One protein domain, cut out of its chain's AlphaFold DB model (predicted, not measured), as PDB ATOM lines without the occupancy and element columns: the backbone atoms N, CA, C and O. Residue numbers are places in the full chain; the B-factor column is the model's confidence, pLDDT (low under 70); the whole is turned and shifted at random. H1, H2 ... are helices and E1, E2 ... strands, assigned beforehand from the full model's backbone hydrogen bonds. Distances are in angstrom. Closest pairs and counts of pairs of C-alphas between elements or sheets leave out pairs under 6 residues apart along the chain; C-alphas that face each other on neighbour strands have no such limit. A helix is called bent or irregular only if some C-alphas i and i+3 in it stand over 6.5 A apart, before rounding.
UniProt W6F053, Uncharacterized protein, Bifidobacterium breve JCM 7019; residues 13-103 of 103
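What this domain is: This is residues 13 to 103 of the 103 residues of an uncharacterized protein of Bifidobacterium breve JCM 7019 (UniProt W6F053). A hairpin of two strands, E1 and E2, and the short helix H1 sit at one end of a small helical core, in which H3 packs on H2 and H4. At the other end H5 leads away, and its residues 97 to 101 stick out with the tail to 103. The printed part has 91 residues, in the order H1, H2, H3, E1, E2, H4, H5; it is mostly helix, with one antiparallel sheet. It is compact, with a radius of gyration of the C-alphas of 13.9 A, and spans 45 by 30 by 18 A.

Where its parts are: E1 is residues 59 to 63 and E2 residues 66 to 70. H3, residues 35 to 52, is 26.1 A long and begins at C-alpha 35 (-39.795, -17.827, 32.753). H2 is residues 21 to 29. H4, residues 73 to 87, is 21.3 A long and irregular, with C-alphas 74 and 77 7.4 A apart. H1, residues 13 to 17, begins at (-39.921, -36.421, 56.420) and is irregular, with C-alphas 13 and 16 7.6 A apart. H5, residues 90 to 101, is 16.5 A long and ends at (-27.388, -11.740, 20.374).

How they stand to each other: In the hairpin, N 61 and O 68 are 2.9 A apart, within hydrogen-bond range. The closest C-alphas of H1 and E1, Gln 15 and Val 61, are 7.3 A apart. H3 touches H4 at a steep tilt of 57 degrees, opposite ways, closest at C-alphas 45 and 82, 5.2 A. With residues 38 to 45 alone H3 touches H2, only just about perpendicular at 71 degrees, closest at C-alphas 38 and 22, 4.9 A. H5 is close to but not clearly touching H4, closest at C-alphas 92 and 86, 6.5 A. Every O i to N i+4 pair is within hydrogen-bond range in H2, H3 and H5, against 9 of 11 in H4 and 0 of 1 in H1, which has 1 of 2 O i to N i+3 pairs.

The domain as a whole: The C-alphas farthest apart, Ser 13 and Gly 101, are 45.4 A apart. The printed part has no cut and no long link. In this model residue 103 alone is under 70 in pLDDT.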
ATOM      1  N   SER A  13     -41.237 -35.787  56.281       93.00
ATOM      2  CA  SER A  13     -39.921 -36.421  56.420       93.00
ATOM      3  C   SER A  13     -39.044 -36.345  55.170       93.00
ATOM      4  O   SER A  13     -37.833 -36.461  55.293       93.00
ATOM      5  N   ARG A  14     -39.636 -36.137  53.986       94.19
ATOM      6  CA  ARG A  14     -38.929 -36.117  52.695       94.19
ATOM      7  C   ARG A  14     -38.886 -34.733  52.049       94.19
ATOM      8  O   ARG A  14     -38.459 -34.595  50.909       94.19
ATOM      9  N   GLN A  15     -39.340 -33.681  52.739       91.06
ATOM     10  CA  GLN A  15     -39.376 -32.332  52.155       91.06
ATOM     11  C   GLN A  15     -37.994 -31.779  51.803       91.06
ATOM     12  O   GLN A  15     -37.883 -31.030  50.835       91.06
ATOM     13  N   SER A  16     -36.956 -32.162  52.546       91.81
ATOM     14  CA  SER A  16     -35.566 -31.797  52.254       91.81
ATOM     15  C   SER A  16     -35.045 -32.407  50.949       91.81
ATOM     16  O   SER A  16     -34.119 -31.865  50.356       91.81
ATOM     17  N   GLU A  17     -35.650 -33.499  50.481       95.00
ATOM     18  CA  GLU A  17     -35.290 -34.178  49.234       95.00
ATOM     19  C   GLU A  17     -36.031 -33.608  48.014       95.00
ATOM     20  O   GLU A  17     -35.826 -34.074  46.896       95.00
ATOM     21  N   ALA A  18     -36.923 -32.629  48.204       95.75
ATOM     22  CA  ALA A  18     -37.784 -32.129  47.142       95.75
ATOM     23  C   ALA A  18     -36.981 -31.478  46.007       95.75
ATOM     24  O   ALA A  18     -36.359 -30.425  46.165       95.75
ATOM     25  N   ILE A  19     -37.087 -32.055  44.814       97.00
ATOM     26  CA  ILE A  19     -36.494 -31.528  43.592       97.00
ATOM     27  C   ILE A  19     -37.558 -30.750  42.824       97.00
ATOM     28  O   ILE A  19     -38.593 -31.281  42.421       97.00
ATOM     29  N   LEU A  20     -37.292 -29.468  42.582       96.00
ATOM     30  CA  LEU A  20     -38.132 -28.616  41.745       96.00
ATOM     31  C   LEU A  20     -37.506 -28.496  40.357       96.00
ATOM     32  O   LEU A  20     -36.360 -28.065  40.235       96.00
ATOM     33  N   ALA A  21     -38.276 -28.800  39.310       96.56
ATOM     34  CA  ALA A  21     -37.782 -28.839  37.930       96.56
ATOM     35  C   ALA A  21     -37.060 -27.547  37.495       96.56
ATOM     36  O   ALA A  21     -35.989 -27.612  36.901       96.56
ATOM     37  N   GLY A  22     -37.613 -26.371  37.816       95.50
ATOM     38  CA  GLY A  22     -37.012 -25.078  37.464       95.50
ATOM     39  C   GLY A  22     -35.638 -24.853  38.114       95.50
ATOM     40  O   GLY A  22     -34.650 -24.741  37.396       95.50
ATOM     41  N   PRO A  23     -35.542 -24.808  39.456       95.75
ATOM     42  CA  PRO A  23     -34.260 -24.703  40.154       95.75
ATOM     43  C   PRO A  23     -33.244 -25.766  39.732       95.75
ATOM     44  O   PRO A  23     -32.096 -25.426  39.463       95.75
ATOM     45  N   TRP A  24     -33.676 -27.021  39.586       97.56
ATOM     46  CA  TRP A  24     -32.808 -28.099  39.120       97.56
ATOM     47  C   TRP A  24     -32.240 -27.811  37.724       97.56
ATOM     48  O   TRP A  24     -31.029 -27.879  37.538       97.56
ATOM     49  N   LEU A  25     -33.077 -27.398  36.764       97.62
ATOM     50  CA  LEU A  25     -32.619 -27.031  35.422       97.62
ATOM     51  C   LEU A  25     -31.654 -25.836  35.454       97.62
ATOM     52  O   LEU A  25     -30.665 -25.839  34.730       97.62
ATOM     53  N   SER A  26     -31.913 -24.826  36.289       97.19
ATOM     54  CA  SER A  26     -31.023 -23.665  36.428       97.19
ATOM     55  C   SER A  26     -29.612 -24.087  36.841       97.19
ATOM     56  O   SER A  26     -28.638 -23.610  36.257       97.19
ATOM     57  N   THR A  27     -29.509 -25.034  37.781       97.12
ATOM     58  CA  THR A  27     -28.238 -25.648  38.185       97.12
ATOM     59  C   THR A  27     -27.596 -26.420  37.034       97.12
ATOM     60  O   THR A  27     -26.416 -26.219  36.768       97.12
ATOM     61  N   GLN A  28     -28.358 -27.247  36.305       97.19
ATOM     62  CA  GLN A  28     -27.825 -28.029  35.177       97.19
ATOM     63  C   GLN A  28     -27.297 -27.152  34.032       97.19
ATOM     64  O   GLN A  28     -26.319 -27.506  33.383       97.19
ATOM     65  N   LEU A  29     -27.928 -26.002  33.776       95.00
ATOM     66  CA  LEU A  29     -27.497 -25.070  32.731       95.00
ATOM     67  C   LEU A  29     -26.426 -24.075  33.201       95.00
ATOM     68  O   LEU A  29     -25.930 -23.302  32.384       95.00
ATOM     69  N   GLY A  30     -26.113 -24.030  34.501       95.56
ATOM     70  CA  GLY A  30     -25.155 -23.079  35.072       95.56
ATOM     71  C   GLY A  30     -25.564 -21.607  34.915       95.56
ATOM     72  O   GLY A  30     -24.710 -20.724  34.914       95.56
ATOM     73  N   ARG A  31     -26.863 -21.321  34.741       93.75
ATOM     74  CA  ARG A  31     -27.383 -19.961  34.532       93.75
ATOM     75  C   ARG A  31     -28.810 -19.798  35.032       93.75
ATOM     76  O   ARG A  31     -29.552 -20.770  35.179       93.75
ATOM     77  N   LYS A  32     -29.228 -18.544  35.222       93.31
ATOM     78  CA  LYS A  32     -30.630 -18.211  35.508       93.31
ATOM     79  C   LYS A  32     -31.518 -18.568  34.311       93.31
ATOM     80  O   LYS A  32     -31.125 -18.405  33.153       93.31
ATOM     81  N   LEU A  33     -32.718 -19.054  34.614       93.50
ATOM     82  CA  LEU A  33     -33.725 -19.400  33.614       93.50
ATOM     83  C   LEU A  33     -34.616 -18.205  33.293       93.50
ATOM     84  O   LEU A  33     -35.031 -17.473  34.193       93.50
ATOM     85  N   ARG A  34     -34.997 -18.069  32.023       90.75
ATOM     86  CA  ARG A  34     -36.159 -17.263  31.632       90.75
ATOM     87  C   ARG A  34     -37.442 -17.990  32.050       90.75
ATOM     88  O   ARG A  34     -37.492 -19.221  32.082       90.75
ATOM     89  N   ALA A  35     -38.518 -17.247  32.315       87.69
ATOM     90  CA  ALA A  35     -39.795 -17.827  32.753       87.69
ATOM     91  C   ALA A  35     -40.338 -18.892  31.775       87.69
ATOM     92  O   ALA A  35     -40.787 -19.960  32.194       87.69
ATOM     93  N   ALA A  36     -40.213 -18.639  30.467       88.81
ATOM     94  CA  ALA A  36     -40.629 -19.576  29.424       88.81
ATOM     95  C   ALA A  36     -39.847 -20.906  29.459       88.81
ATOM     96  O   ALA A  36     -40.402 -21.953  29.122       88.81
ATOM     97  N   GLU A  37     -38.580 -20.891  29.887       92.38
ATOM     98  CA  GLU A  37     -37.757 -22.102  30.016       92.38
ATOM     99  C   GLU A  37     -38.261 -22.976  31.151       92.38
ATOM    100  O   GLU A  37     -38.494 -24.164  30.948       92.38
ATOM    101  N   ALA A  38     -38.506 -22.373  32.318       91.88
ATOM    102  CA  ALA A  38     -39.025 -23.085  33.477       91.88
ATOM    103  C   ALA A  38     -40.381 -23.745  33.176       91.88
ATOM    104  O   ALA A  38     -40.597 -24.901  33.540       91.88
ATOM    105  N   GLN A  39     -41.272 -23.049  32.461       91.56
ATOM    106  CA  GLN A  39     -42.569 -23.601  32.062       91.56
ATOM    107  C   GLN A  39     -42.430 -24.729  31.029       91.56
ATOM    108  O   GLN A  39     -43.035 -25.791  31.189       91.56
ATOM    109  N   THR A  40     -41.623 -24.520  29.983       94.25
ATOM    110  CA  THR A  40     -41.401 -25.523  28.925       94.25
ATOM    111  C   THR A  40     -40.788 -26.792  29.503       94.25
ATOM    112  O   THR A  40     -41.275 -27.893  29.246       94.25
ATOM    113  N   PHE A  41     -39.748 -26.634  30.319       96.44
ATOM    114  CA  PHE A  41     -39.071 -27.746  30.961       96.44
ATOM    115  C   PHE A  41     -39.986 -28.469  31.947       96.44
ATOM    116  O   PHE A  41     -40.124 -29.683  31.855       96.44
ATOM    117  N   GLY A  42     -40.692 -27.740  32.819       95.06
ATOM    118  CA  GLY A  42     -41.647 -28.342  33.755       95.06
ATOM    119  C   GLY A  42     -42.709 -29.195  33.053       95.06
ATOM    120  O   GLY A  42     -43.036 -30.282  33.529       95.06
ATOM    121  N   ARG A  43     -43.189 -28.764  31.878       94.81
ATOM    122  CA  ARG A  43     -44.106 -29.571  31.062       94.81
ATOM    123  C   ARG A  43     -43.448 -30.834  30.511       94.81
ATOM    124  O   ARG A  43     -44.061 -31.891  30.566       94.81
ATOM    125  N   MET A  44     -42.211 -30.755  30.023       96.69
ATOM    126  CA  MET A  44     -41.488 -31.940  29.543       96.69
ATOM    127  C   MET A  44     -41.230 -32.951  30.665       96.69
ATOM    128  O   MET A  44     -41.400 -34.143  30.444       96.69
ATOM    129  N   VAL A  45     -40.879 -32.488  31.867       97.25
ATOM    130  CA  VAL A  45     -40.717 -33.354  33.047       97.25
ATOM    131  C   VAL A  45     -42.042 -34.042  33.392       97.25
ATOM    132  O   VAL A  45     -42.067 -35.244  33.634       97.25
ATOM    133  N   TYR A  46     -43.160 -33.312  33.356       94.88
ATOM    134  CA  TYR A  46     -44.487 -33.902  33.550       94.88
ATOM    135  C   TYR A  46     -44.853 -34.926  32.462       94.88
ATOM    136  O   TYR A  46     -45.401 -35.978  32.779       94.88
ATOM    137  N   ASP A  47     -44.526 -34.666  31.192       95.31
ATOM    138  CA  ASP A  47     -44.747 -35.635  30.111       95.31
ATOM    139  C   ASP A  47     -43.957 -36.936  30.358       95.31
ATOM    140  O   ASP A  47     -44.492 -38.028  30.165       95.31
ATOM    141  N   GLU A  48     -42.694 -36.844  30.794       96.38
ATOM    142  CA  GLU A  48     -41.881 -38.024  31.129       96.38
ATOM    143  C   GLU A  48     -42.397 -38.749  32.381       96.38
ATOM    144  O   GLU A  48     -42.385 -39.982  32.433       96.38
ATOM    145  N   TRP A  49     -42.934 -38.008  33.356       95.75
ATOM    146  CA  TRP A  49     -43.638 -38.591  34.495       95.75
ATOM    147  C   TRP A  49     -44.847 -39.405  34.040       95.75
ATOM    148  O   TRP A  49     -44.971 -40.566  34.409       95.75
ATOM    149  N   ALA A  50     -45.724 -38.826  33.217       94.44
ATOM    150  CA  ALA A  50     -46.972 -39.464  32.797       94.44
ATOM    151  C   ALA A  50     -46.745 -40.773  32.022       94.44
ATOM    152  O   ALA A  50     -47.564 -41.686  32.110       94.44
ATOM    153  N   LYS A  51     -45.623 -40.882  31.299       94.25
ATOM    154  CA  LYS A  51     -45.193 -42.126  30.640       94.25
ATOM    155  C   LYS A  51     -44.711 -43.183  31.633       94.25
ATOM    156  O   LYS A  51     -44.934 -44.366  31.410       94.25
ATOM    157  N   THR A  52     -44.018 -42.757  32.689       92.81
ATOM    158  CA  THR A  52     -43.368 -43.655  33.661       92.81
ATOM    159  C   THR A  52     -44.334 -44.109  34.758       92.81
ATOM    160  O   THR A  52     -44.285 -45.253  35.193       92.81
ATOM    161  N   HIS A  53     -45.245 -43.228  35.171       91.12
ATOM    162  CA  HIS A  53     -46.181 -43.429  36.275       91.12
ATOM    163  C   HIS A  53     -47.628 -43.129  35.831       91.12
ATOM    164  O   HIS A  53     -48.247 -42.169  36.315       91.12
ATOM    165  N   PRO A  54     -48.183 -43.908  34.885       90.56
ATOM    166  CA  PRO A  54     -49.490 -43.631  34.296       90.56
ATOM    167  C   PRO A  54     -50.597 -43.585  35.357       90.56
ATOM    168  O   PRO A  54     -50.666 -44.421  36.253       90.56
ATOM    169  N   GLY A  55     -51.472 -42.580  35.260       88.44
ATOM    170  CA  GLY A  55     -52.598 -42.393  36.186       88.44
ATOM    171  C   GLY A  55     -52.234 -41.775  37.542       88.44
ATOM    172  O   GLY A  55     -53.130 -41.507  38.342       88.44
ATOM    173  N   THR A  56     -50.954 -41.497  37.794       92.00
ATOM    174  CA  THR A  56     -50.496 -40.820  39.013       92.00
ATOM    175  C   THR A  56     -50.111 -39.371  38.736       92.00
ATOM    176  O   THR A  56     -49.901 -38.961  37.593       92.00
ATOM    177  N   LEU A  57     -49.993 -38.588  39.804       92.62
ATOM    178  CA  LEU A  57     -49.503 -37.219  39.746       92.62
ATOM    179  C   LEU A  57     -48.239 -37.097  40.599       92.62
ATOM    180  O   LEU A  57     -48.197 -37.695  41.678       92.62
ATOM    181  N   PRO A  58     -47.250 -36.299  40.162       94.00
ATOM    182  CA  PRO A  58     -46.063 -36.023  40.959       94.00
ATOM    183  C   PRO A  58     -46.434 -35.336  42.271       94.00
ATOM    184  O   PRO A  58     -47.477 -34.679  42.377       94.00
ATOM    185  N   TYR A  59     -45.565 -35.462  43.270       95.56
ATOM    186  CA  TYR A  59     -45.787 -34.837  44.564       95.56
ATOM    187  C   TYR A  59     -45.910 -33.319  44.460       95.56
ATOM    188  O   TYR A  59     -45.515 -32.667  43.491       95.56
ATOM    189  N   THR A  60     -46.455 -32.734  45.516       95.31
ATOM    190  CA  THR A  60     -46.494 -31.292  45.690       95.31
ATOM    191  C   THR A  60     -45.907 -30.880  47.028       95.31
ATOM    192  O   THR A  60     -46.132 -31.517  48.058       95.31
ATOM    193  N   VAL A  61     -45.175 -29.773  47.023       94.38
ATOM    194  CA  VAL A  61     -44.635 -29.126  48.218       94.38
ATOM    195  C   VAL A  61     -45.154 -27.696  48.288       94.38
ATOM    196  O   VAL A  61     -45.388 -27.053  47.261       94.38
ATOM    197  N   ARG A  62     -45.384 -27.196  49.502       90.69
ATOM    198  CA  ARG A  62     -45.748 -25.797  49.713       90.69
ATOM    199  C   ARG A  62     -44.476 -25.008  49.973       90.69
ATOM    200  O   ARG A  62     -43.750 -25.327  50.906       90.69
ATOM    201  N   ILE A  63     -44.217 -24.021  49.130       87.25
ATOM    202  CA  ILE A  63     -43.109 -23.082  49.271       87.25
ATOM    203  C   ILE A  63     -43.745 -21.702  49.312       87.25
ATOM    204  O   ILE A  63     -44.454 -21.312  48.379       87.25
ATOM    205  N   ASP A  64     -43.545 -21.016  50.432       86.94
ATOM    206  CA  ASP A  64     -44.249 -19.787  50.784       86.94
ATOM    207  C   ASP A  64     -45.780 -19.985  50.732       86.94
ATOM    208  O   ASP A  64     -46.338 -20.962  51.245       86.94
ATOM    209  N   SER A  65     -46.492 -19.075  50.068       86.19
ATOM    210  CA  SER A  65     -47.937 -19.159  49.843       86.19
ATOM    211  C   SER A  65     -48.331 -20.125  48.716       86.19
ATOM    212  O   SER A  65     -49.519 -20.425  48.568       86.19
ATOM    213  N   SER A  66     -47.367 -20.654  47.950       86.81
ATOM    214  CA  SER A  66     -47.603 -21.372  46.693       86.81
ATOM    215  C   SER A  66     -47.340 -22.875  46.786       86.81
ATOM    216  O   SER A  66     -46.391 -23.339  47.408       86.81
ATOM    217  N   GLN A  67     -48.170 -23.664  46.106       90.69
ATOM    218  CA  GLN A  67     -47.961 -25.104  45.952       90.69
ATOM    219  C   GLN A  67     -47.229 -25.374  44.640       90.69
ATOM    220  O   GLN A  67     -47.705 -24.968  43.579       90.69
ATOM    221  N   LYS A  68     -46.089 -26.059  44.710       91.25
ATOM    222  CA  LYS A  68     -45.236 -26.392  43.567       91.25
ATOM    223  C   LYS A  68     -45.151 -27.903  43.400       91.25
ATOM    224  O   LYS A  68     -45.189 -28.637  44.385       91.25
ATOM    225  N   THR A  69     -45.033 -28.354  42.157       94.31
ATOM    226  CA  THR A  69     -44.726 -29.753  41.846       94.31
ATOM    227  C   THR A  69     -43.316 -30.081  42.321       94.31
ATOM    228  O   THR A  69     -42.385 -29.322  42.045       94.31
ATOM    229  N   ALA A  70     -43.181 -31.197  43.023       95.75
ATOM    230  CA  ALA A  70     -41.933 -31.719  43.540       95.75
ATOM    231  C   ALA A  70     -41.718 -33.146  43.040       95.75
ATOM    232  O   ALA A  70     -42.656 -33.938  42.942       95.75
ATOM    233  N   TYR A  71     -40.460 -33.437  42.761       96.00
ATOM    234  CA  TYR A  71     -39.943 -34.748  42.415       96.00
ATOM    235  C   TYR A  71     -38.988 -35.193  43.519       96.00
ATOM    236  O   TYR A  71     -38.564 -34.379  44.343       96.00
ATOM    237  N   LEU A  72     -38.662 -36.472  43.542       96.00
ATOM    238  CA  LEU A  72     -37.766 -37.072  44.520       96.00
ATOM    239  C   LEU A  72     -36.472 -37.563  43.852       96.00
ATOM    240  O   LEU A  72     -36.386 -37.584  42.624       96.00
ATOM    241  N   PRO A  73     -35.434 -37.942  44.614       96.44
ATOM    242  CA  PRO A  73     -34.190 -38.449  44.038       96.44
ATOM    243  C   PRO A  73     -34.391 -39.645  43.096       96.44
ATOM    244  O   PRO A  73     -33.745 -39.713  42.051       96.44
ATOM    245  N   GLU A  74     -35.334 -40.540  43.402       95.31
ATOM    246  CA  GLU A  74     -35.722 -41.660  42.531       95.31
ATOM    247  C   GLU A  74     -36.267 -41.221  41.161       95.31
ATOM    248  O   GLU A  74     -36.176 -41.966  40.185       95.31
ATOM    249  N   ASP A  75     -36.765 -39.989  41.059       95.69
ATOM    250  CA  ASP A  75     -37.286 -39.412  39.827       95.69
ATOM    251  C   ASP A  75     -36.196 -38.782  38.954       95.69
ATOM    252  O   ASP A  75     -36.457 -38.435  37.807       95.69
ATOM    253  N   LEU A  76     -34.950 -38.641  39.418       96.69
ATOM    254  CA  LEU A  76     -33.874 -38.029  38.624       96.69
ATOM    255  C   LEU A  76     -33.755 -38.553  37.177       96.69
ATOM    256  O   LEU A  76     -33.566 -37.727  36.277       96.69
ATOM    257  N   PRO A  77     -33.923 -39.861  36.884       97.19
ATOM    258  CA  PRO A  77     -33.902 -40.351  35.508       97.19
ATOM    259  C   PRO A  77     -34.918 -39.661  34.585       97.19
ATOM    260  O   PRO A  77     -34.611 -39.426  33.414       97.19
ATOM    261  N   LEU A  78     -36.107 -39.290  35.081       95.88
ATOM    262  CA  LEU A  78     -37.112 -38.589  34.273       95.88
ATOM    263  C   LEU A  78     -36.738 -37.116  34.052       95.88
ATOM    264  O   LEU A  78     -36.941 -36.596  32.953       95.88
ATOM    265  N   LEU A  79     -36.109 -36.467  35.041       97.62
ATOM    266  CA  LEU A  79     -35.571 -35.112  34.884       97.62
ATOM    267  C   LEU A  79     -34.438 -35.083  33.849       97.62
ATOM    268  O   LEU A  79     -34.409 -34.189  33.003       97.62
ATOM    269  N   HIS A  80     -33.548 -36.078  33.853       98.06
ATOM    270  CA  HIS A  80     -32.484 -36.192  32.851       98.06
ATOM    271  C   HIS A  80     -33.027 -36.465  31.442       98.06
ATOM    272  O   HIS A  80     -32.580 -35.832  30.486       98.06
ATOM    273  N   LYS A  81     -34.038 -37.331  31.289       97.62
ATOM    274  CA  LYS A  81     -34.717 -37.525  29.992       97.62
ATOM    275  C   LYS A  81     -35.338 -36.223  29.482       97.62
ATOM    276  O   LYS A  81     -35.158 -35.864  28.316       97.62
ATOM    277  N   ALA A  82     -36.025 -35.492  30.360       97.38
ATOM    278  CA  ALA A  82     -36.596 -34.194  30.027       97.38
ATOM    279  C   ALA A  82     -35.515 -33.160  29.679       97.38
ATOM    280  O   ALA A  82     -35.725 -32.370  28.762       97.38
ATOM    281  N   LEU A  83     -34.355 -33.184  30.347       97.69
ATOM    282  CA  LEU A  83     -33.221 -32.304  30.048       97.69
ATOM    283  C   LEU A  83     -32.709 -32.547  28.631       97.69
ATOM    284  O   LEU A  83     -32.651 -31.606  27.847       97.69
ATOM    285  N   THR A  84     -32.437 -33.805  28.278       97.31
ATOM    286  CA  THR A  84     -32.003 -34.184  26.928       97.31
ATOM    287  C   THR A  84     -33.025 -33.768  25.870       97.31
ATOM    288  O   THR A  84     -32.666 -33.250  24.812       97.31
ATOM    289  N   ARG A  85     -34.325 -33.948  26.138       96.56
ATOM    290  CA  ARG A  85     -35.391 -33.489  25.233       96.56
ATOM    291  C   ARG A  85     -35.415 -31.964  25.115       96.56
ATOM    292  O   ARG A  85     -35.606 -31.431  24.024       96.56
ATOM    293  N   TYR A  86     -35.229 -31.264  26.228       96.31
ATOM    294  CA  TYR A  86     -35.275 -29.814  26.296       96.31
ATOM    295  C   TYR A  86     -34.102 -29.165  25.561       96.31
ATOM    296  O   TYR A  86     -34.337 -28.286  24.732       96.31
ATOM    297  N   THR A  87     -32.868 -29.622  25.775       94.62
ATOM    298  CA  THR A  87     -31.675 -29.074  25.105       94.62
ATOM    299  C   THR A  87     -31.686 -29.310  23.594       94.62
ATOM    300  O   THR A  87     -31.124 -28.519  22.842       94.62
ATOM    301  N   ASN A  88     -32.386 -30.347  23.131       94.81
ATOM    302  CA  ASN A  88     -32.605 -30.619  21.709       94.81
ATOM    303  C   ASN A  88     -33.837 -29.900  21.125       94.81
ATOM    304  O   ASN A  88     -34.138 -30.036  19.940       94.81
ATOM    305  N   SER A  89     -34.583 -29.142  21.934       93.38
ATOM    306  CA  SER A  89     -35.807 -28.475  21.490       93.38
ATOM    307  C   SER A  89     -35.527 -27.165  20.747       93.38
ATOM    308  O   SER A  89     -34.611 -26.411  21.086       93.38
ATOM    309  N   ARG A  90     -36.400 -26.822  19.787       90.94
ATOM    310  CA  ARG A  90     -36.379 -25.508  19.116       90.94
ATOM    311  C   ARG A  90     -36.499 -24.347  20.107       90.94
ATOM    312  O   ARG A  90     -35.897 -23.301  19.898       90.94
ATOM    313  N   SER A  91     -37.252 -24.535  21.194       88.88
ATOM    314  CA  SER A  91     -37.394 -23.532  22.255       88.88
ATOM    315  C   SER A  91     -36.054 -23.202  22.904       88.88
ATOM    316  O   SER A  91     -35.740 -22.028  23.075       88.88
ATOM    317  N   TYR A  92     -35.252 -24.222  23.226       91.00
ATOM    318  CA  TYR A  92     -33.917 -24.022  23.781       91.00
ATOM    319  C   TYR A  92     -32.987 -23.347  22.773       91.00
ATOM    320  O   TYR A  92     -32.353 -22.351  23.107       91.00
ATOM    321  N   GLN A  93     -32.967 -23.822  21.524       90.81
ATOM    322  CA  GLN A  93     -32.148 -23.232  20.458       90.81
ATOM    323  C   GLN A  93     -32.455 -21.743  20.253       90.81
ATOM    324  O   GLN A  93     -31.536 -20.930  20.231       90.81
ATOM    325  N   ARG A  94     -33.742 -21.369  20.187       89.81
ATOM    326  CA  ARG A  94     -34.172 -19.969  20.066       89.81
ATOM    327  C   ARG A  94     -33.631 -19.111  21.210       89.81
ATOM    328  O   ARG A  94     -33.060 -18.058  20.964       89.81
ATOM    329  N   ILE A  95     -33.768 -19.583  22.447       88.81
ATOM    330  CA  ILE A  95     -33.328 -18.838  23.632       88.81
ATOM    331  C   ILE A  95     -31.801 -18.737  23.689       88.81
ATOM    332  O   ILE A  95     -31.270 -17.704  24.082       88.81
ATOM    333  N   GLN A  96     -31.075 -19.772  23.264       88.62
ATOM    334  CA  GLN A  96     -29.619 -19.700  23.135       88.62
ATOM    335  C   GLN A  96     -29.184 -18.650  22.105       88.62
ATOM    336  O   GLN A  96     -28.222 -17.927  22.358       88.62
ATOM    337  N   THR A  97     -29.890 -18.532  20.978       87.62
ATOM    338  CA  THR A  97     -29.636 -17.472  19.989       87.62
ATOM    339  C   THR A  97     -29.923 -16.084  20.563       87.62
ATOM    340  O   THR A  97     -29.089 -15.199  20.414       87.62
ATOM    341  N   GLU A  98     -31.044 -15.906  21.273       87.50
ATOM    342  CA  GLU A  98     -31.384 -14.644  21.955       87.50
ATOM    343  C   GLU A  98     -30.291 -14.236  22.958       87.50
ATOM    344  O   GLU A  98     -29.802 -13.116  22.910       87.50
ATOM    345  N   ILE A  99     -29.827 -15.166  23.802       85.25
ATOM    346  CA  ILE A  99     -28.763 -14.899  24.786       85.25
ATOM    347  C   ILE A  99     -27.442 -14.503  24.108       85.25
ATOM    348  O   ILE A  99     -26.713 -13.666  24.633       85.25
ATOM    349  N   LYS A 100     -27.101 -15.108  22.962       82.81
ATOM    350  CA  LYS A 100     -25.879 -14.761  22.220       82.81
ATOM    351  C   LYS A 100     -25.976 -13.401  21.531       82.81
ATOM    352  O   LYS A 100     -24.961 -12.729  21.449       82.81
ATOM    353  N   GLY A 101     -27.156 -13.028  21.035       79.31
ATOM    354  CA  GLY A 101     -27.388 -11.740  20.374       79.31
ATOM    355  C   GLY A 101     -27.522 -10.552  21.333       79.31
ATOM    356  O   GLY A 101     -27.467  -9.414  20.890       79.31
ATOM    357  N   GLU A 102     -27.700 -10.808  22.631       72.75
ATOM    358  CA  GLU A 102     -27.717  -9.793  23.696       72.75
ATOM    359  C   GLU A 102     -26.311  -9.421  24.216       72.75
ATOM    360  O   GLU A 102     -26.198  -8.543  25.073       72.75
ATOM    361  N   ARG A 103     -25.255 -10.095  23.741       54.31
ATOM    362  CA  ARG A 103     -23.847  -9.804  24.058       54.31
ATOM    363  C   ARG A 103     -23.205  -8.931  22.993       54.31
ATOM    364  O   ARG A 103     -22.393  -8.076  23.403       54.31
TER     365      ARG A 103